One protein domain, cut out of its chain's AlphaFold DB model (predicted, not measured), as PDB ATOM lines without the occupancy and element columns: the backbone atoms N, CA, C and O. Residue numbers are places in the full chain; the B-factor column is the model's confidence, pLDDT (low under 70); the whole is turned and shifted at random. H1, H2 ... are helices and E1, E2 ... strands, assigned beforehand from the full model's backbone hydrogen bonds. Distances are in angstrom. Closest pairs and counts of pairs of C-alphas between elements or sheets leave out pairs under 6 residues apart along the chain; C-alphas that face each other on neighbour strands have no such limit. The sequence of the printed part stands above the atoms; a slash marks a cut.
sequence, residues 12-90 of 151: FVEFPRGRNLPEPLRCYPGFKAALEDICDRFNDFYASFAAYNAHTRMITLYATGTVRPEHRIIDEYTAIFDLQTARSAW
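Overview. This is residues 12 to 90 of the 151 residues of an uncharacterized protein of fungal sp. No.14919 (UniProt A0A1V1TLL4). A twisted sheet of four strands is covered on one face by two helices, H1 lying along the inner strands E3 and E2 and H2 set beside the strands, while the other face has no named helix. Two long loops, residues 15 to 30 and 64 to 77, run round the outside of this body. The printed part has 79 residues, with E1, H1, E2, E3, E4 and H2 in that order along the chain. The sheet runs E1, E3, E2, E4 and is mixed; the class is mixed, helices and strands. The whole is compact, with a radius of gyration of the C-alphas of 11.7 A and spans of 33 by 29 by 24 A.

Along the chain. E1, residues 12 to 14, begins at C-alpha 12 at (39.074, -23.358, -10.399) and is 6.7 A long. H1, residues 31 to 42, measures 15.3 A from first to last C-alpha. E2, residues 46 to 53, is 18.0 A long, begins at C-alpha 46 at (29.913, -15.660, -21.467) and bends by 74 degrees at residue 49. E3, residues 58 to 63, is 16.3 A long, and E4, residues 78 to 82, is 13.5 A long. H2, residues 83 to 90, is 10.7 A long and ends at C-alpha 90 at (29.921, -7.764, -3.678).

Arrangement. E1 and E3 are parallel neighbours at 23 degrees, with N 14 and O 59 at 2.8 A, within hydrogen-bond range. E3 and E2 form an antiparallel hairpin at 155 degrees, with N 47 and O 62 at 2.9 A and N 60 and O 51 at 2.9 A. E2 and E4 are antiparallel at 150 degrees, with N 52 and O 79 at 2.8 A. E1 and E4 are the edge strands and are apart. H1 and H2 are on the same face of the sheet, two layers in which helices cover one face. H1 is over E3 and E2 at a height over the sheet of 9.3 A and runs along the strands, at 11 degrees to E3 on the local plane. H2, at a height over the sheet of 9.5 A, is over none of the strands, but only just: 2 of its C-alphas fall on E2. With residues 35 to 39 alone H1 touches H2, at a steep tilt of 51 degrees, opposite ways; the closest C-alphas, of Cys 39 and Leu 83, are 6.1 A apart. In H1 and H2 every O i to N i+4 pair is within hydrogen-bond range.

Size, cuts and confidence. The two C-alphas farthest apart, of Asn 20 and Glu 76, are 33.7 A from each other. The printed part has no cut. The links E1 to H1 and E3 to E4 are long, with 16 and 14 residues. The mean pLDDT of the printed part is 89.2, and residues 19 and 90 are under 70.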
ATOM      1  N   PHE A  12      38.791 -23.064  -8.998       92.69
ATOM      2  CA  PHE A  12      39.074 -23.358 -10.399       92.69
ATOM      3  C   PHE A  12      37.985 -22.785 -11.293       92.69
ATOM      4  O   PHE A  12      36.832 -22.709 -10.875       92.69
ATOM      5  N   VAL A  13      38.343 -22.396 -12.516       93.44
ATOM      6  CA  VAL A  13      37.371 -21.925 -13.508       93.44
ATOM      7  C   VAL A  13      37.451 -22.788 -14.756       93.44
ATOM      8  O   VAL A  13      38.499 -22.900 -15.390       93.44
ATOM      9  N   GLU A  14      36.319 -23.392 -15.095       93.25
ATOM     10  CA  GLU A  14      36.082 -24.080 -16.352       93.25
ATOM     11  C   GLU A  14      35.293 -23.159 -17.285       93.25
ATOM     12  O   GLU A  14      34.384 -22.448 -16.858       93.25
ATOM     13  N   PHE A  15      35.652 -23.148 -18.564       91.38
ATOM     14  CA  PHE A  15      35.051 -22.260 -19.548       91.38
ATOM     15  C   PHE A  15      35.061 -22.905 -20.939       91.38
ATOM     16  O   PHE A  15      35.955 -23.705 -21.250       91.38
ATOM     17  N   PRO A  16      34.097 -22.562 -21.809       88.88
ATOM     18  CA  PRO A  16      34.099 -23.020 -23.189       88.88
ATOM     19  C   PRO A  16      35.312 -22.457 -23.935       88.88
ATOM     20  O   PRO A  16      35.596 -21.260 -23.887       88.88
ATOM     21  N   ARG A  17      36.024 -23.326 -24.659       84.19
ATOM     22  CA  ARG A  17      37.136 -22.919 -25.525       84.19
ATOM     23  C   ARG A  17      36.587 -22.454 -26.869       84.19
ATOM     24  O   ARG A  17      35.894 -23.210 -27.545       84.19
ATOM     25  N   GLY A  18      36.932 -21.238 -27.278       77.19
ATOM     26  CA  GLY A  18      36.522 -20.669 -28.559       77.19
ATOM     27  C   GLY A  18      37.592 -19.748 -29.128       77.19
ATOM     28  O   GLY A  18      38.355 -19.139 -28.378       77.19
ATOM     29  N   ARG A  19      37.652 -19.634 -30.461       64.38
ATOM     30  CA  ARG A  19      38.446 -18.577 -31.103       64.38
ATOM     31  C   ARG A  19      37.817 -17.245 -30.676       64.38
ATOM     32  O   ARG A  19      36.642 -17.038 -30.953       64.38
ATOM     33  N   ASN A  20      38.585 -16.388 -30.003       76.31
ATOM     34  CA  ASN A  20      38.192 -15.059 -29.497       76.31
ATOM     35  C   ASN A  20      37.473 -15.002 -28.135       76.31
ATOM     36  O   ASN A  20      36.938 -13.948 -27.799       76.31
ATOM     37  N   LEU A  21      37.474 -16.073 -27.334       80.12
ATOM     38  CA  LEU A  21      37.067 -15.963 -25.928       80.12
ATOM     39  C   LEU A  21      38.292 -15.675 -25.052       80.12
ATOM     40  O   LEU A  21      39.306 -16.364 -25.203       80.12
ATOM     41  N   PRO A  22      38.232 -14.675 -24.160       83.88
ATOM     42  CA  PRO A  22      39.330 -14.418 -23.243       83.88
ATOM     43  C   PRO A  22      39.451 -15.575 -22.239       83.88
ATOM     44  O   PRO A  22      38.444 -16.091 -21.775       83.88
ATOM     45  N   GLU A  23      40.672 -16.005 -21.916       86.50
ATOM     46  CA  GLU A  23      40.912 -17.142 -21.013       86.50
ATOM     47  C   GLU A  23      40.986 -16.666 -19.545       86.50
ATOM     48  O   GLU A  23      41.887 -15.892 -19.196       86.50
ATOM     49  N   PRO A  24      40.073 -17.123 -18.662       84.88
ATOM     50  CA  PRO A  24      40.195 -16.940 -17.222       84.88
ATOM     51  C   PRO A  24      41.455 -17.607 -16.671       84.88
ATOM     52  O   PRO A  24      41.949 -18.599 -17.212       84.88
ATOM     53  N   LEU A  25      41.938 -17.128 -15.522       83.88
ATOM     54  CA  LEU A  25      42.939 -17.880 -14.772       83.88
ATOM     55  C   LEU A  25      42.375 -19.257 -14.410       83.88
ATOM     56  O   LEU A  25      41.210 -19.401 -14.043       83.88
ATOM     57  N   ARG A  26      43.218 -20.288 -14.466       80.25
ATOM     58  CA  ARG A  26      42.785 -21.648 -14.112       80.25
ATOM     59  C   ARG A  26      42.582 -21.839 -12.610       80.25
ATOM     60  O   ARG A  26      41.822 -22.719 -12.230       80.25
ATOM     61  N   CYS A  27      43.262 -21.056 -11.771       88.81
ATOM     62  CA  CYS A  27      43.222 -21.139 -10.307       88.81
ATOM     63  C   CYS A  27      43.218 -19.720  -9.739       88.81
ATOM     64  O   CYS A  27      44.104 -18.929 -10.061       88.81
ATOM     65  N   TYR A  28      42.264 -19.424  -8.866       91.50
ATOM     66  CA  TYR A  28      42.188 -18.174  -8.114       91.50
ATOM     67  C   TYR A  28      42.453 -18.444  -6.640       91.50
ATOM     68  O   TYR A  28      42.037 -19.491  -6.145       91.50
ATOM     69  N   PRO A  29      43.045 -17.497  -5.891       89.38
ATOM     70  CA  PRO A  29      43.334 -17.668  -4.465       89.38
ATOM     71  C   PRO A  29      42.077 -17.765  -3.577       89.38
ATOM     72  O   PRO A  29      42.192 -17.997  -2.373       89.38
ATOM     73  N   GLY A  30      40.878 -17.599  -4.146       88.56
ATOM     74  CA  GLY A  30      39.607 -17.794  -3.461       88.56
ATOM     75  C   GLY A  30      38.403 -17.476  -4.344       88.56
ATOM     76  O   GLY A  30      38.540 -16.955  -5.450       88.56
ATOM     77  N   PHE A  31      37.208 -17.763  -3.820       87.94
ATOM     78  CA  PHE A  31      35.938 -17.548  -4.525       87.94
ATOM     79  C   PHE A  31      35.715 -16.069  -4.852       87.94
ATOM     80  O   PHE A  31      35.325 -15.736  -5.963       87.94
ATOM     81  N   LYS A  32      36.067 -15.178  -3.917       87.38
ATOM     82  CA  LYS A  32      35.988 -13.728  -4.122       87.38
ATOM     83  C   LYS A  32      36.844 -13.264  -5.307       87.38
ATOM     84  O   LYS A  32      36.311 -12.645  -6.216       87.38
ATOM     85  N   ALA A  33      38.131 -13.615  -5.315       89.06
ATOM     86  CA  ALA A  33      39.050 -13.220  -6.385       89.06
ATOM     87  C   ALA A  33      38.612 -13.764  -7.756       89.06
ATOM     88  O   ALA A  33      38.744 -13.073  -8.758       89.06
ATOM     89  N   ALA A  34      38.054 -14.980  -7.795       91.75
ATOM     90  CA  ALA A  34      37.491 -15.536  -9.022       91.75
ATOM     91  C   ALA A  34      36.303 -14.713  -9.534       91.75
ATOM     92  O   ALA A  34      36.194 -14.458 -10.727       91.75
ATOM     93  N   LEU A  35      35.407 -14.291  -8.643       90.69
ATOM     94  CA  LEU A  35      34.183 -13.601  -9.037       90.69
ATOM     95  C   LEU A  35      34.408 -12.154  -9.428       90.69
ATOM     96  O   LEU A  35      33.744 -11.704 -10.352       90.69
ATOM     97  N   GLU A  36      35.332 -11.451  -8.774       90.06
ATOM     98  CA  GLU A  36      35.766 -10.119  -9.215       90.06
ATOM     99  C   GLU A  36      36.255 -10.194 -10.664       90.06
ATOM    100  O   GLU A  36      35.743  -9.500 -11.539       90.06
ATOM    101  N   ASP A  37      37.143 -11.144 -10.945       90.00
ATOM    102  CA  ASP A  37      37.711 -11.311 -12.274       90.00
ATOM    103  C   ASP A  37      36.668 -11.703 -13.334       90.00
ATOM    104  O   ASP A  37      36.600 -11.106 -14.410       90.00
ATOM    105  N   ILE A  38      35.805 -12.673 -13.011       91.06
ATOM    106  CA  ILE A  38      34.735 -13.130 -13.904       91.06
ATOM    107  C   ILE A  38      33.718 -12.023 -14.175       91.06
ATOM    108  O   ILE A  38      33.332 -11.810 -15.327       91.06
ATOM    109  N   CYS A  39      33.271 -11.317 -13.139       88.81
ATOM    110  CA  CYS A  39      32.230 -10.306 -13.283       88.81
ATOM    111  C   CYS A  39      32.733  -9.046 -13.996       88.81
ATOM    112  O   CYS A  39      31.931  -8.386 -14.654       88.81
ATOM    113  N   ASP A  40      34.019  -8.707 -13.879       86.81
ATOM    114  CA  ASP A  40      34.560  -7.486 -14.479       86.81
ATOM    115  C   ASP A  40      35.138  -7.709 -15.883       86.81
ATOM    116  O   ASP A  40      34.911  -6.879 -16.761       86.81
ATOM    117  N   ARG A  41      35.852  -8.817 -16.136       87.88
ATOM    118  CA  ARG A  41      36.487  -9.062 -17.447       87.88
ATOM    119  C   ARG A  41      35.653  -9.904 -18.400       87.88
ATOM    120  O   ARG A  41      35.821  -9.792 -19.612       87.88
ATOM    121  N   PHE A  42      34.808 -10.787 -17.873       87.31
ATOM    122  CA  PHE A  42      34.228 -11.882 -18.655       87.31
ATOM    123  C   PHE A  42      32.707 -11.799 -18.819       87.31
ATOM    124  O   PHE A  42      32.142 -12.555 -19.606       87.31
ATOM    125  N   ASN A  43      32.047 -10.849 -18.155       82.12
ATOM    126  CA  ASN A  43      30.593 -10.685 -18.201       82.12
ATOM    127  C   ASN A  43      30.020 -10.550 -19.626       82.12
ATOM    128  O   ASN A  43      28.919 -11.028 -19.875       82.12
ATOM    129  N   ASP A  44      30.765  -9.950 -20.556       86.50
ATOM    130  CA  ASP A  44      30.278  -9.695 -21.921       86.50
ATOM    131  C   ASP A  44      30.577 -10.848 -22.901       86.50
ATOM    132  O   ASP A  44      30.082 -10.859 -24.029       86.50
ATOM    133  N   PHE A  45      31.377 -11.835 -22.483       89.88
ATOM    134  CA  PHE A  45      31.858 -12.929 -23.340       89.88
ATOM    135  C   PHE A  45      31.170 -14.271 -23.078       89.88
ATOM    136  O   PHE A  45      31.214 -15.164 -23.927       89.88
ATOM    137  N   TYR A  46      30.557 -14.426 -21.908       91.50
ATOM    138  CA  TYR A  46      29.913 -15.660 -21.467       91.50
ATOM    139  C   TYR A  46      28.434 -15.419 -21.154       91.50
ATOM    140  O   TYR A  46      27.935 -14.296 -21.189       91.50
ATOM    141  N   ALA A  47      27.705 -16.492 -20.857       93.69
ATOM    142  CA  ALA A  47      26.338 -16.378 -20.373       93.69
ATOM    143  C   ALA A  47      26.273 -15.557 -19.071       93.69
ATOM    144  O   ALA A  47      27.193 -15.576 -18.256       93.69
ATOM    145  N   SER A  48      25.130 -14.914 -18.820       93.62
ATOM    146  CA  SER A  48      24.879 -14.109 -17.613       93.62
ATOM    147  C   SER A  48      24.784 -14.921 -16.309       93.62
ATOM    148  O   SER A  48      24.467 -14.379 -15.249       93.62
ATOM    149  N   PHE A  49      25.056 -16.224 -16.361       94.69
ATOM    150  CA  PHE A  49      25.034 -17.134 -15.226       94.69
ATOM    151  C   PHE A  49      26.232 -18.082 -15.264       94.69
ATOM    152  O   PHE A  49      26.811 -18.352 -16.317       94.69
ATOM    153  N   ALA A  50      26.558 -18.631 -14.099       95.31
ATOM    154  CA  ALA A  50      27.593 -19.639 -13.928       95.31
ATOM    155  C   ALA A  50      27.149 -20.688 -12.903       95.31
ATOM    156  O   ALA A  50      26.218 -20.465 -12.120       95.31
ATOM    157  N   ALA A  51      27.813 -21.840 -12.916       95.88
ATOM    158  CA  ALA A  51      27.653 -22.869 -11.897       95.88
ATOM    159  C   ALA A  51      28.817 -22.812 -10.916       95.88
ATOM    160  O   ALA A  51      29.943 -22.542 -11.320       95.88
ATOM    161  N   TYR A  52      28.566 -23.103  -9.645       95.50
ATOM    162  CA  TYR A  52      29.608 -23.358  -8.662       95.50
ATOM    163  C   TYR A  52      29.389 -24.719  -8.021       95.50
ATOM    164  O   TYR A  52      28.346 -24.945  -7.411       95.50
ATOM    165  N   ASN A  53      30.387 -25.594  -8.132       94.81
ATOM    166  CA  ASN A  53      30.433 -26.855  -7.410       94.81
ATOM    167  C   ASN A  53      31.263 -26.683  -6.129       94.81
ATOM    168  O   ASN A  53      32.475 -26.463  -6.180       94.81
ATOM    169  N   ALA A  54      30.614 -26.777  -4.971       91.56
ATOM    170  CA  ALA A  54      31.244 -26.569  -3.670       91.56
ATOM    171  C   ALA A  54      32.227 -27.688  -3.287       91.56
ATOM    172  O   ALA A  54      33.190 -27.433  -2.560       91.56
ATOM    173  N   HIS A  55      32.012 -28.907  -3.790       91.06
ATOM    174  CA  HIS A  55      32.870 -30.058  -3.517       91.06
ATOM    175  C   HIS A  55      34.215 -29.942  -4.250       91.06
ATOM    176  O   HIS A  55      35.272 -30.079  -3.637       91.06
ATOM    177  N   THR A  56      34.188 -29.623  -5.546       91.50
ATOM    178  CA  THR A  56      35.397 -29.465  -6.377       91.50
ATOM    179  C   THR A  56      35.955 -28.043  -6.370       91.50
ATOM    180  O   THR A  56      37.059 -27.805  -6.860       91.50
ATOM    181  N   ARG A  57      35.210 -27.089  -5.797       92.50
ATOM    182  CA  ARG A  57      35.503 -25.646  -5.798       92.50
ATOM    183  C   ARG A  57      35.713 -25.100  -7.209       92.50
ATOM    184  O   ARG A  57      36.604 -24.283  -7.439       92.50
ATOM    185  N   MET A  58      34.883 -25.555  -8.139       94.81
ATOM    186  CA  MET A  58      34.950 -25.191  -9.549       94.81
ATOM    187  C   MET A  58      33.795 -24.266  -9.916       94.81
ATOM    188  O   MET A  58      32.646 -24.549  -9.582       94.81
ATOM    189  N   ILE A  59      34.106 -23.166 -10.596       95.31
ATOM    190  CA  ILE A  59      33.132 -22.320 -11.276       95.31
ATOM    191  C   ILE A  59      33.114 -22.721 -12.750       95.31
ATOM    192  O   ILE A  59      34.159 -22.705 -13.395       95.31
ATOM    193  N   THR A  60      31.946 -23.040 -13.291       95.12
ATOM    194  CA  THR A  60      31.776 -23.339 -14.718       95.12
ATOM    195  C   THR A  60      31.064 -22.176 -15.396       95.12
ATOM    196  O   THR A  60      29.932 -21.835 -15.044       95.12
ATOM    197  N   LEU A  61      31.745 -21.561 -16.363       94.56
ATOM    198  CA  LEU A  61      31.190 -20.556 -17.262       94.56
ATOM    199  C   LEU A  61      30.531 -21.237 -18.459       94.56
ATOM    200  O   LEU A  61      31.003 -22.265 -18.945       94.56
ATOM    201  N   TYR A  62      29.469 -20.626 -18.973       93.69
ATOM    202  CA  TYR A  62      28.727 -21.133 -20.124       93.69
ATOM    203  C   TYR A  62      28.862 -20.193 -21.318       93.69
ATOM    204  O   TYR A  62      29.061 -18.992 -21.158       93.69
ATOM    205  N   ALA A  63      28.748 -20.732 -22.531       91.75
ATOM    206  CA  ALA A  63      28.803 -19.920 -23.741       91.75
ATOM    207  C   ALA A  63      27.583 -18.992 -23.828       91.75
ATOM    208  O   ALA A  63      26.488 -19.346 -23.380       91.75
ATOM    209  N   THR A  64      27.749 -17.827 -24.445       90.31
ATOM    210  CA  THR A  64      26.638 -16.912 -24.726       90.31
ATOM    211  C   THR A  64      25.518 -17.630 -25.484       90.31
ATOM    212  O   THR A  64      25.774 -18.403 -26.405       90.31
ATOM    213  N   GLY A  65      24.268 -17.399 -25.077       87.81
ATOM    214  CA  GLY A  65      23.092 -18.070 -25.645       87.81
ATOM    215  C   GLY A  65      22.759 -19.431 -25.021       87.81
ATOM    216  O   GLY A  65      21.718 -19.997 -25.347       87.81
ATOM    217  N   THR A  66      23.581 -19.945 -24.096       91.88
ATOM    218  CA  THR A  66      23.213 -21.132 -23.309       91.88
ATOM    219  C   THR A  66      21.945 -20.840 -22.506       91.88
ATOM    220  O   THR A  66      21.856 -19.821 -21.820       91.88
ATOM    221  N   VAL A  67      20.963 -21.741 -22.579       91.88
ATOM    222  CA  VAL A  67      19.722 -21.620 -21.807       91.88
ATOM    223  C   VAL A  67      20.023 -21.878 -20.335       91.88
ATOM    224  O   VAL A  67      20.594 -22.908 -19.975       91.88
ATOM    225  N   ARG A  68      19.635 -20.933 -19.477       92.06
ATOM    226  CA  ARG A  68      19.776 -21.076 -18.029       92.06
ATOM    227  C   ARG A  68      18.848 -22.191 -17.522       92.06
ATOM    228  O   ARG A  68      17.659 -22.143 -17.835       92.06
ATOM    229  N   PRO A  69      19.339 -23.136 -16.699       90.94
ATOM    230  CA  PRO A  69      18.480 -24.115 -16.040       90.94
ATOM    231  C   PRO A  69      17.390 -23.447 -15.190       90.94
ATOM    232  O   PRO A  69      17.651 -22.447 -14.516       90.94
ATOM    233  N   GLU A  70      16.183 -24.019 -15.185       90.00
ATOM    234  CA  GLU A  70      15.065 -23.519 -14.369       90.00
ATOM    235  C   GLU A  70      15.378 -23.608 -12.870       90.00
ATOM    236  O   GLU A  70      15.098 -22.688 -12.094       90.00
ATOM    237  N   HIS A  71      16.014 -24.706 -12.457       91.19
ATOM    238  CA  HIS A  71      16.410 -24.929 -11.074       91.19
ATOM    239  C   HIS A  71      17.777 -24.311 -10.775       91.19
ATOM    240  O   HIS A  71      18.749 -24.484 -11.507       91.19
ATOM    241  N   ARG A  72      17.861 -23.605  -9.641       89.06
ATOM    242  CA  ARG A  72      19.112 -22.997  -9.158       89.06
ATOM    243  C   ARG A  72      20.073 -24.001  -8.531       89.06
ATOM    244  O   ARG A  72      21.224 -23.657  -8.308       89.06
ATOM    245  N   ILE A  73      19.607 -25.198  -8.213       90.94
ATOM    246  CA  ILE A  73      20.407 -26.275  -7.637       90.94
ATOM    247  C   ILE A  73      20.312 -27.423  -8.633       90.94
ATOM    248  O   ILE A  73      19.206 -27.877  -8.925       90.94
ATOM    249  N   ILE A  74      21.449 -27.812  -9.208       88.94
ATOM    250  CA  ILE A  74      21.520 -28.909 -10.185       88.94
ATOM    251  C   ILE A  74      21.668 -30.237  -9.446       88.94
ATOM    252  O   ILE A  74      20.999 -31.213  -9.771       88.94
ATOM    253  N   ASP A  75      22.528 -30.247  -8.432       90.56
ATOM    254  CA  ASP A  75      22.797 -31.382  -7.561       90.56
ATOM    255  C   ASP A  75      23.145 -30.877  -6.147       90.56
ATOM    256  O   ASP A  75      23.123 -29.675  -5.882       90.56
ATOM    257  N   GLU A  76      23.459 -31.788  -5.228       91.75
ATOM    258  CA  GLU A  76      23.760 -31.474  -3.824       91.75
ATOM    259  C   GLU A  76      24.963 -30.535  -3.605       91.75
ATOM    260  O   GLU A  76      25.046 -29.880  -2.564       91.75
ATOM    261  N   TYR A  77      25.872 -30.416  -4.577       92.88
ATOM    262  CA  TYR A  77      27.065 -29.572  -4.493       92.88
ATOM    263  C   TYR A  77      27.097 -28.442  -5.522       92.88
ATOM    264  O   TYR A  77      27.915 -27.533  -5.366       92.88
ATOM    265  N   THR A  78      26.249 -28.475  -6.550       94.19
ATOM    266  CA  THR A  78      26.291 -27.552  -7.687       94.19
ATOM    267  C   THR A  78      25.112 -26.585  -7.677       94.19
ATOM    268  O   THR A  78      23.957 -26.966  -7.887       94.19
ATOM    269  N   ALA A  79      25.421 -25.297  -7.523       94.75
ATOM    270  CA  ALA A  79      24.448 -24.212  -7.582       94.75
ATOM    271  C   ALA A  79      24.685 -23.298  -8.792       94.75
ATOM    272  O   ALA A  79      25.816 -22.913  -9.082       94.75
ATOM    273  N   ILE A  80      23.603 -22.901  -9.463       95.88
ATOM    274  CA  ILE A  80      23.587 -21.868 -10.499       95.88
ATOM    275  C   ILE A  80      23.372 -20.502  -9.857       95.88
ATOM    276  O   ILE A  80      22.388 -20.272  -9.147       95.88
ATOM    277  N   PHE A  81      24.245 -19.560 -10.193       93.00
ATOM    278  CA  PHE A  81      24.143 -18.170  -9.775       93.00
ATOM    279  C   PHE A  81      24.225 -17.225 -10.977       93.00
ATOM    280  O   PHE A  81      24.772 -17.552 -12.027       93.00
ATOM    281  N   ASP A  82      23.625 -16.053 -10.815       92.56
ATOM    282  CA  ASP A  82      23.593 -14.992 -11.820       92.56
ATOM    283  C   ASP A  82      24.766 -14.034 -11.592       92.56
ATOM    284  O   ASP A  82      24.946 -13.567 -10.467       92.56
ATOM    285  N   LEU A  83      25.555 -13.745 -12.630       90.94
ATOM    286  CA  LEU A  83      26.790 -12.962 -12.500       90.94
ATOM    287  C   LEU A  83      26.521 -11.522 -12.042       90.94
ATOM    288  O   LEU A  83      27.259 -10.992 -11.215       90.94
ATOM    289  N   GLN A  84      25.431 -10.902 -12.501       87.56
ATOM    290  CA  GLN A  84      25.068  -9.533 -12.114       87.56
ATOM    291  C   GLN A  84      24.615  -9.457 -10.657       87.56
ATOM    292  O   GLN A  84      25.045  -8.587  -9.898       87.56
ATOM    293  N   THR A  85      23.781 -10.407 -10.238       88.25
ATOM    294  CA  THR A  85      23.326 -10.538  -8.850       88.25
ATOM    295  C   THR A  85      24.520 -10.720  -7.930       88.25
ATOM    296  O   THR A  85      24.645 -10.041  -6.911       88.25
ATOM    297  N   ALA A  86      25.421 -11.602  -8.333       87.19
ATOM    298  CA  ALA A  86      26.640 -11.901  -7.633       87.19
ATOM    299  C   ALA A  86      27.483 -10.609  -7.495       87.19
ATOM    300  O   ALA A  86      27.700 -10.142  -6.374       87.19
ATOM    301  N   ARG A  87      27.801  -9.926  -8.607       85.12
ATOM    302  CA  ARG A  87      28.495  -8.621  -8.630       85.12
ATOM    303  C   ARG A  87      27.863  -7.593  -7.689       85.12
ATOM    304  O   ARG A  87      28.558  -6.957  -6.899       85.12
ATOM    305  N   SER A  88      26.539  -7.456  -7.729       83.56
ATOM    306  CA  SER A  88      25.805  -6.488  -6.909       83.56
ATOM    307  C   SER A  88      25.870  -6.789  -5.405       83.56
ATOM    308  O   SER A  88      25.900  -5.861  -4.591       83.56
ATOM    309  N   ALA A  89      25.938  -8.068  -5.022       79.62
ATOM    310  CA  ALA A  89      26.134  -8.476  -3.635       79.62
ATOM    311  C   ALA A  89      27.542  -8.111  -3.137       79.62
ATOM    312  O   ALA A  89      27.695  -7.705  -1.986       79.62
ATOM    313  N   TRP A  90      28.555  -8.175  -4.011       67.75
ATOM    314  CA  TRP A  90      29.921  -7.764  -3.678       67.75
ATOM    315  C   TRP A  90      30.076  -6.253  -3.538       67.75
ATOM    316  O   TRP A  90      30.616  -5.801  -2.529       67.75
TER     317      TRP A  90